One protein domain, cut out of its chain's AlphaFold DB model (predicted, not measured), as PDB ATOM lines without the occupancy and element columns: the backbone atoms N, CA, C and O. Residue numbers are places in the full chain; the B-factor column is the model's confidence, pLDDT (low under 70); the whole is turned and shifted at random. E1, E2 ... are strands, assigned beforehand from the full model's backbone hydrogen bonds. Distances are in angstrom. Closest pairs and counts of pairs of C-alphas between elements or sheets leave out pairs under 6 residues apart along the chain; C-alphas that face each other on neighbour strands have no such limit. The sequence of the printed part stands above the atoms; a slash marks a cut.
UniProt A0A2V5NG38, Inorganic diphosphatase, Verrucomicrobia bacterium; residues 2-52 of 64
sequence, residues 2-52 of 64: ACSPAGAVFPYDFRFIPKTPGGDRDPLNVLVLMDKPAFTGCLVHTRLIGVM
ATOM      1  N   ALA A   2      44.738 -29.708 -30.145       57.69
ATOM      2  CA  ALA A   2      45.239 -29.552 -28.784       57.69
ATOM      3  C   ALA A   2      46.167 -28.329 -28.743       57.69
ATOM      4  O   ALA A   2      47.078 -28.224 -29.563       57.69
ATOM      5  N   CYS A   3      45.908 -27.400 -27.825       51.06
ATOM      6  CA  CYS A   3      46.770 -26.252 -27.566       51.06
ATOM      7  C   CYS A   3      47.553 -26.532 -26.282       51.06
ATOM      8  O   CYS A   3      46.951 -26.846 -25.254       51.06
ATOM      9  N   SER A   4      48.882 -26.454 -26.346       61.34
ATOM     10  CA  SER A   4      49.721 -26.494 -25.144       61.34
ATOM     11  C   SER A   4      49.469 -25.234 -24.296       61.34
ATOM     12  O   SER A   4      49.176 -24.187 -24.875       61.34
ATOM     13  N   PRO A   5      49.634 -25.265 -22.957       59.50
ATOM     14  CA  PRO A   5      49.501 -24.077 -22.104       59.50
ATOM     15  C   PRO A   5      50.329 -22.864 -22.567       59.50
ATOM     16  O   PRO A   5      49.964 -21.728 -22.293       59.50
ATOM     17  N   ALA A   6      51.417 -23.097 -23.310       69.38
ATOM     18  CA  ALA A   6      52.273 -22.061 -23.893       69.38
ATOM     19  C   ALA A   6      51.788 -21.510 -25.256       69.38
ATOM     20  O   ALA A   6      52.525 -20.788 -25.921       69.38
ATOM     21  N   GLY A   7      50.588 -21.873 -25.721       67.62
ATOM     22  CA  GLY A   7      50.036 -21.404 -26.999       67.62
ATOM     23  C   GLY A   7      50.584 -22.117 -28.242       67.62
ATOM     24  O   GLY A   7      50.254 -21.740 -29.364       67.62
ATOM     25  N   ALA A   8      51.407 -23.155 -28.068       71.31
ATOM     26  CA  ALA A   8      51.897 -23.959 -29.182       71.31
ATOM     27  C   ALA A   8      50.786 -24.877 -29.712       71.31
ATOM     28  O   ALA A   8      50.161 -25.626 -28.952       71.31
ATOM     29  N   VAL A   9      50.578 -24.835 -31.027       75.75
ATOM     30  CA  VAL A   9      49.616 -25.676 -31.743       75.75
ATOM     31  C   VAL A   9      50.377 -26.588 -32.691       75.75
ATOM     32  O   VAL A   9      51.136 -26.120 -33.539       75.75
ATOM     33  N   PHE A  10      50.152 -27.895 -32.572       74.69
ATOM     34  CA  PHE A  10      50.622 -28.832 -33.584       74.69
ATOM     35  C   PHE A  10      49.753 -28.724 -34.843       74.69
ATOM     36  O   PHE A  10      48.527 -28.673 -34.728       74.69
ATOM     37  N   PRO A  11      50.356 -28.737 -36.046       78.69
ATOM     38  CA  PRO A  11      49.612 -28.643 -37.304       78.69
ATOM     39  C   PRO A  11      48.694 -29.850 -37.552       78.69
ATOM     40  O   PRO A  11      47.787 -29.770 -38.373       78.69
ATOM     41  N   TYR A  12      48.912 -30.953 -36.834       83.88
ATOM     42  CA  TYR A  12      48.132 -32.181 -36.924       83.88
ATOM     43  C   TYR A  12      47.640 -32.619 -35.544       83.88
ATOM     44  O   TYR A  12      48.161 -32.190 -34.510       83.88
ATOM     45  N   ASP A  13      46.637 -33.496 -35.523       82.38
ATOM     46  CA  ASP A  13      46.040 -33.965 -34.278       82.38
ATOM     47  C   ASP A  13      47.019 -34.890 -33.530       82.38
ATOM     48  O   ASP A  13      47.241 -36.043 -33.907       82.38
ATOM     49  N   PHE A  14      47.597 -34.370 -32.445       85.44
ATOM     50  CA  PHE A  14      48.399 -35.125 -31.485       85.44
ATOM     51  C   PHE A  14      47.471 -35.856 -30.504       85.44
ATOM     52  O   PHE A  14      46.658 -35.231 -29.815       85.44
ATOM     53  N   ARG A  15      47.531 -37.187 -30.500       85.62
ATOM     54  CA  ARG A  15      46.629 -38.096 -29.773       85.62
ATOM     55  C   ARG A  15      47.441 -39.246 -29.160       85.62
ATOM     56  O   ARG A  15      48.665 -39.261 -29.239       85.62
ATOM     57  N   PHE A  16      46.757 -40.239 -28.597       89.25
ATOM     58  CA  PHE A  16      47.364 -41.460 -28.069       89.25
ATOM     59  C   PHE A  16      46.646 -42.714 -28.585       89.25
ATOM     60  O   PHE A  16      45.473 -42.652 -28.963       89.25
ATOM     61  N   ILE A  17      47.336 -43.856 -28.589       89.81
ATOM     62  CA  ILE A  17      46.773 -45.154 -28.983       89.81
ATOM     63  C   ILE A  17      46.262 -45.878 -27.726       89.81
ATOM     64  O   ILE A  17      47.073 -46.251 -26.873       89.81
ATOM     65  N   PRO A  18      44.946 -46.116 -27.576       88.06
ATOM     66  CA  PRO A  18      44.402 -46.784 -26.395       88.06
ATOM     67  C   PRO A  18      45.004 -48.176 -26.174       88.06
ATOM     68  O   PRO A  18      45.285 -48.894 -27.131       88.06
ATOM     69  N   LYS A  19      45.124 -48.586 -24.904       86.19
ATOM     70  CA  LYS A  19      45.586 -49.930 -24.496       86.19
ATOM     71  C   LYS A  19      46.989 -50.305 -25.001       86.19
ATOM     72  O   LYS A  19      47.280 -51.486 -25.174       86.19
ATOM     73  N   THR A  20      47.860 -49.324 -25.216       86.06
ATOM     74  CA  THR A  20      49.274 -49.568 -25.526       86.06
ATOM     75  C   THR A  20      50.135 -49.294 -24.291       86.06
ATOM     76  O   THR A  20      49.898 -48.296 -23.614       86.06
ATOM     77  N   PRO A  21      51.108 -50.160 -23.957       79.38
ATOM     78  CA  PRO A  21      52.087 -49.851 -22.925       79.38
ATOM     79  C   PRO A  21      53.140 -48.897 -23.508       79.38
ATOM     80  O   PRO A  21      53.934 -49.301 -24.357       79.38
ATOM     81  N   GLY A  22      53.139 -47.630 -23.099       76.75
ATOM     82  CA  GLY A  22      54.271 -46.726 -23.317       76.75
ATOM     83  C   GLY A  22      55.263 -46.769 -22.153       76.75
ATOM     84  O   GLY A  22      55.094 -47.539 -21.207       76.75
ATOM     85  N   GLY A  23      56.320 -45.957 -22.245       70.06
ATOM     86  CA  GLY A  23      57.458 -45.993 -21.317       70.06
ATOM     87  C   GLY A  23      57.051 -45.826 -19.851       70.06
ATOM     88  O   GLY A  23      57.265 -46.729 -19.047       70.06
ATOM     89  N   ASP A  24      56.377 -44.722 -19.530       76.25
ATOM     90  CA  ASP A  24      55.995 -44.373 -18.155       76.25
ATOM     91  C   ASP A  24      54.573 -44.829 -17.796       76.25
ATOM     92  O   ASP A  24      53.895 -44.214 -16.978       76.25
ATOM     93  N   ARG A  25      54.102 -45.928 -18.406       70.25
ATOM     94  CA  ARG A  25      52.709 -46.428 -18.331       70.25
ATOM     95  C   ARG A  25      51.669 -45.536 -19.010       70.25
ATOM     96  O   ARG A  25      50.496 -45.909 -19.043       70.25
ATOM     97  N   ASP A  26      52.095 -44.428 -19.602       81.25
ATOM     98  CA  ASP A  26      51.260 -43.650 -20.504       81.25
ATOM     99  C   ASP A  26      51.093 -44.374 -21.843       81.25
ATOM    100  O   ASP A  26      52.013 -45.059 -22.294       81.25
ATOM    101  N   PRO A  27      49.937 -44.249 -22.509       85.88
ATOM    102  CA  PRO A  27      49.762 -44.820 -23.832       85.88
ATOM    103  C   PRO A  27      50.713 -44.188 -24.856       85.88
ATOM    104  O   PRO A  27      51.110 -43.028 -24.740       85.88
ATOM    105  N   LEU A  28      51.052 -44.936 -25.905       86.88
ATOM    106  CA  LEU A  28      51.917 -44.439 -26.969       86.88
ATOM    107  C   LEU A  28      51.269 -43.239 -27.680       86.88
ATOM    108  O   LEU A  28      50.111 -43.306 -28.103       86.88
ATOM    109  N   ASN A  29      52.032 -42.160 -27.850       88.31
ATOM    110  CA  ASN A  29      51.595 -40.977 -28.590       88.31
ATOM    111  C   ASN A  29      51.538 -41.247 -30.103       88.31
ATOM    112  O   ASN A  29      52.370 -41.970 -30.655       88.31
ATOM    113  N   VAL A  30      50.580 -40.626 -30.791       90.62
ATOM    114  CA  VAL A  30      50.409 -40.703 -32.248       90.62
ATOM    115  C   VAL A  30      50.074 -39.329 -32.822       90.62
ATOM    116  O   VAL A  30      49.302 -38.567 -32.245       90.62
ATOM    117  N   LEU A  31      50.645 -39.025 -33.986       91.25
ATOM    118  CA  LEU A  31      50.295 -37.855 -34.785       91.25
ATOM    119  C   LEU A  31      49.419 -38.305 -35.955       91.25
ATOM    120  O   LEU A  31      49.871 -39.080 -36.800       91.25
ATOM    121  N   VAL A  32      48.173 -37.843 -36.002       90.94
ATOM    122  CA  VAL A  32      47.223 -38.227 -37.051       90.94
ATOM    123  C   VAL A  32      47.206 -37.161 -38.141       90.94
ATOM    124  O   VAL A  32      46.758 -36.037 -37.915       90.94
ATOM    125  N   LEU A  33      47.680 -37.527 -39.333       91.12
ATOM    126  CA  LEU A  33      47.608 -36.682 -40.524       91.12
ATOM    127  C   LEU A  33      46.195 -36.775 -41.118       91.12
ATOM    128  O   LEU A  33      45.824 -37.809 -41.671       91.12
ATOM    129  N   MET A  34      45.396 -35.719 -40.964       88.75
ATOM    130  CA  MET A  34      44.019 -35.652 -41.460       88.75
ATOM    131  C   MET A  34      43.620 -34.210 -41.794       88.75
ATOM    132  O   MET A  34      44.100 -33.276 -41.156       88.75
ATOM    133  N   ASP A  35      42.714 -34.034 -42.758       87.38
ATOM    134  CA  ASP A  35      42.350 -32.706 -43.286       87.38
ATOM    135  C   ASP A  35      41.523 -31.854 -42.313       87.38
ATOM    136  O   ASP A  35      41.493 -30.627 -42.410       87.38
ATOM    137  N   LYS A  36      40.794 -32.499 -41.396       85.81
ATOM    138  CA  LYS A  36      39.902 -31.836 -40.437       85.81
ATOM    139  C   LYS A  36      40.132 -32.392 -39.036       85.81
ATOM    140  O   LYS A  36      40.265 -33.604 -38.907       85.81
ATOM    141  N   PRO A  37      40.123 -31.559 -37.985       84.44
ATOM    142  CA  PRO A  37      40.296 -32.036 -36.618       84.44
ATOM    143  C   PRO A  37      39.139 -32.948 -36.201       84.44
ATOM    144  O   PRO A  37      37.977 -32.683 -36.519       84.44
ATOM    145  N   ALA A  38      39.446 -33.996 -35.439       85.56
ATOM    146  CA  ALA A  38      38.418 -34.861 -34.866       85.56
ATOM    147  C   ALA A  38      37.903 -34.306 -33.524       85.56
ATOM    148  O   ALA A  38      38.624 -33.608 -32.805       85.56
ATOM    149  N   PHE A  39      36.674 -34.658 -33.139       86.75
ATOM    150  CA  PHE A  39      36.122 -34.291 -31.831       86.75
ATOM    151  C   PHE A  39      36.941 -34.897 -30.669       86.75
ATOM    152  O   PHE A  39      37.658 -35.893 -30.823       86.75
ATOM    153  N   THR A  40      36.874 -34.290 -29.486       86.12
ATOM    154  CA  THR A  40      37.561 -34.814 -28.298       86.12
ATOM    155  C   THR A  40      36.886 -36.101 -27.826       86.12
ATOM    156  O   THR A  40      35.668 -36.169 -27.725       86.12
ATOM    157  N   GLY A  41      37.671 -37.138 -27.533       86.94
ATOM    158  CA  GLY A  41      37.147 -38.416 -27.040       86.94
ATOM    159  C   GLY A  41      36.581 -39.358 -28.110       86.94
ATOM    160  O   GLY A  41      36.164 -40.460 -27.764       86.94
ATOM    161  N   CYS A  42      36.588 -38.989 -29.398       90.12
ATOM    162  CA  CYS A  42      36.239 -39.936 -30.458       90.12
ATOM    163  C   CYS A  42      37.402 -40.888 -30.791       90.12
ATOM    164  O   CYS A  42      38.579 -40.556 -30.620       90.12
ATOM    165  N   LEU A  43      37.060 -42.077 -31.295       91.44
ATOM    166  CA  LEU A  43      38.015 -43.043 -31.837       91.44
ATOM    167  C   LEU A  43      38.168 -42.825 -33.341       91.44
ATOM    168  O   LEU A  43      37.179 -42.792 -34.070       91.44
ATOM    169  N   VAL A  44      39.412 -42.725 -33.805       90.94
ATOM    170  CA  VAL A  44      39.734 -42.559 -35.226       90.94
ATOM    171  C   VAL A  44      40.486 -43.794 -35.704       90.94
ATOM    172  O   VAL A  44      41.542 -44.132 -35.172       90.94
ATOM    173  N   HIS A  45      39.943 -44.470 -36.717       92.38
ATOM    174  CA  HIS A  45      40.653 -45.552 -37.393       92.38
ATOM    175  C   HIS A  45      41.737 -44.957 -38.287       92.38
ATOM    176  O   HIS A  45      41.461 -44.109 -39.132       92.38
ATOM    177  N   THR A  46      42.974 -45.398 -38.089       91.62
ATOM    178  CA  THR A  46      44.144 -44.880 -38.800       91.62
ATOM    179  C   THR A  46      45.064 -46.023 -39.206       91.62
ATOM    180  O   THR A  46      44.990 -47.127 -38.664       91.62
ATOM    181  N   ARG A  47      45.932 -45.760 -40.184       94.25
ATOM    182  CA  ARG A  47      46.968 -46.692 -40.629       94.25
ATOM    183  C   ARG A  47      48.333 -46.143 -40.234       94.25
ATOM    184  O   ARG A  47      48.617 -44.975 -40.482       94.25
ATOM    185  N   LEU A  48      49.185 -46.998 -39.673       92.75
ATOM    186  CA  LEU A  48      50.570 -46.639 -39.385       92.75
ATOM    187  C   LEU A  48      51.325 -46.369 -40.695       92.75
ATOM    188  O   LEU A  48      51.361 -47.227 -41.580       92.75
ATOM    189  N   ILE A  49      51.928 -45.185 -40.797       94.56
ATOM    190  CA  ILE A  49      52.740 -44.763 -41.953       94.56
ATOM    191  C   ILE A  49      54.234 -44.652 -41.626       94.56
ATOM    192  O   ILE A  49      55.061 -44.693 -42.530       94.56
ATOM    193  N   GLY A  50      54.590 -44.524 -40.346       93.38
ATOM    194  CA  GLY A  50      55.968 -44.368 -39.892       93.38
ATOM    195  C   GLY A  50      56.052 -44.166 -38.381       93.38
ATOM    196  O   GLY A  50      55.036 -43.956 -37.719       93.38
ATOM    197  N   VAL A  51      57.272 -44.239 -37.846       91.44
ATOM    198  CA  VAL A  51      57.566 -44.046 -36.419       91.44
ATOM    199  C   VAL A  51      58.575 -42.913 -36.278       91.44
ATOM    200  O   VAL A  51      59.608 -42.915 -36.942       91.44
ATOM    201  N   MET A  52      58.280 -41.954 -35.402       88.19
ATOM    202  CA  MET A  52      59.211 -40.891 -35.030       88.19
ATOM    203  C   MET A  52      59.829 -41.223 -33.674       88.19
ATOM    204  O   MET A  52      59.124 -41.275 -32.668       88.19
TER     205      MET A  52
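AT A GLANCE: This is residues 2 to 52 of the 64 residues of the protein "Inorganic diphosphatase" of Verrucomicrobia bacterium (UniProt A0A2V5NG38). What is the shape? There is little regular structure: a short hairpin, E1 then E2, has a long loop, residues 17 to 28, at one end, and residues 33 to 52 swing past it in a wide arc. Before E1, residues 4 to 9 stick out. How large is it? The printed part has 51 residues, 8 in two antiparallel strands, class all strand, with no named helix; it is only just compact, close to loose, with radius of gyration 11.8 A and spans 28 by 25 by 23 A.

IN THESE COORDINATES: Where is E1? E1, residues 13 to 16, runs 9.8 A from C-alpha 13 at (46.040, -33.965, -34.278). Where is E2? E2, residues 29 to 32, runs 9.9 A to C-alpha 32 at (47.223, -38.227, -37.051).

HOW THE PARTS SIT: How do they stand? Hairpin E1 and E2 is antiparallel, 144 degrees between directions. Which atoms pair? N 15 and O 30 are within hydrogen-bond range, 2.8 A.

THE WHOLE: Which C-alphas are farthest apart? Those of Asp 24 and Asp 35, 30.9 A. Any cut? The printed part has no cut; the E1 to E2 link is long. Where is pLDDT under 70? Residues 2 to 7.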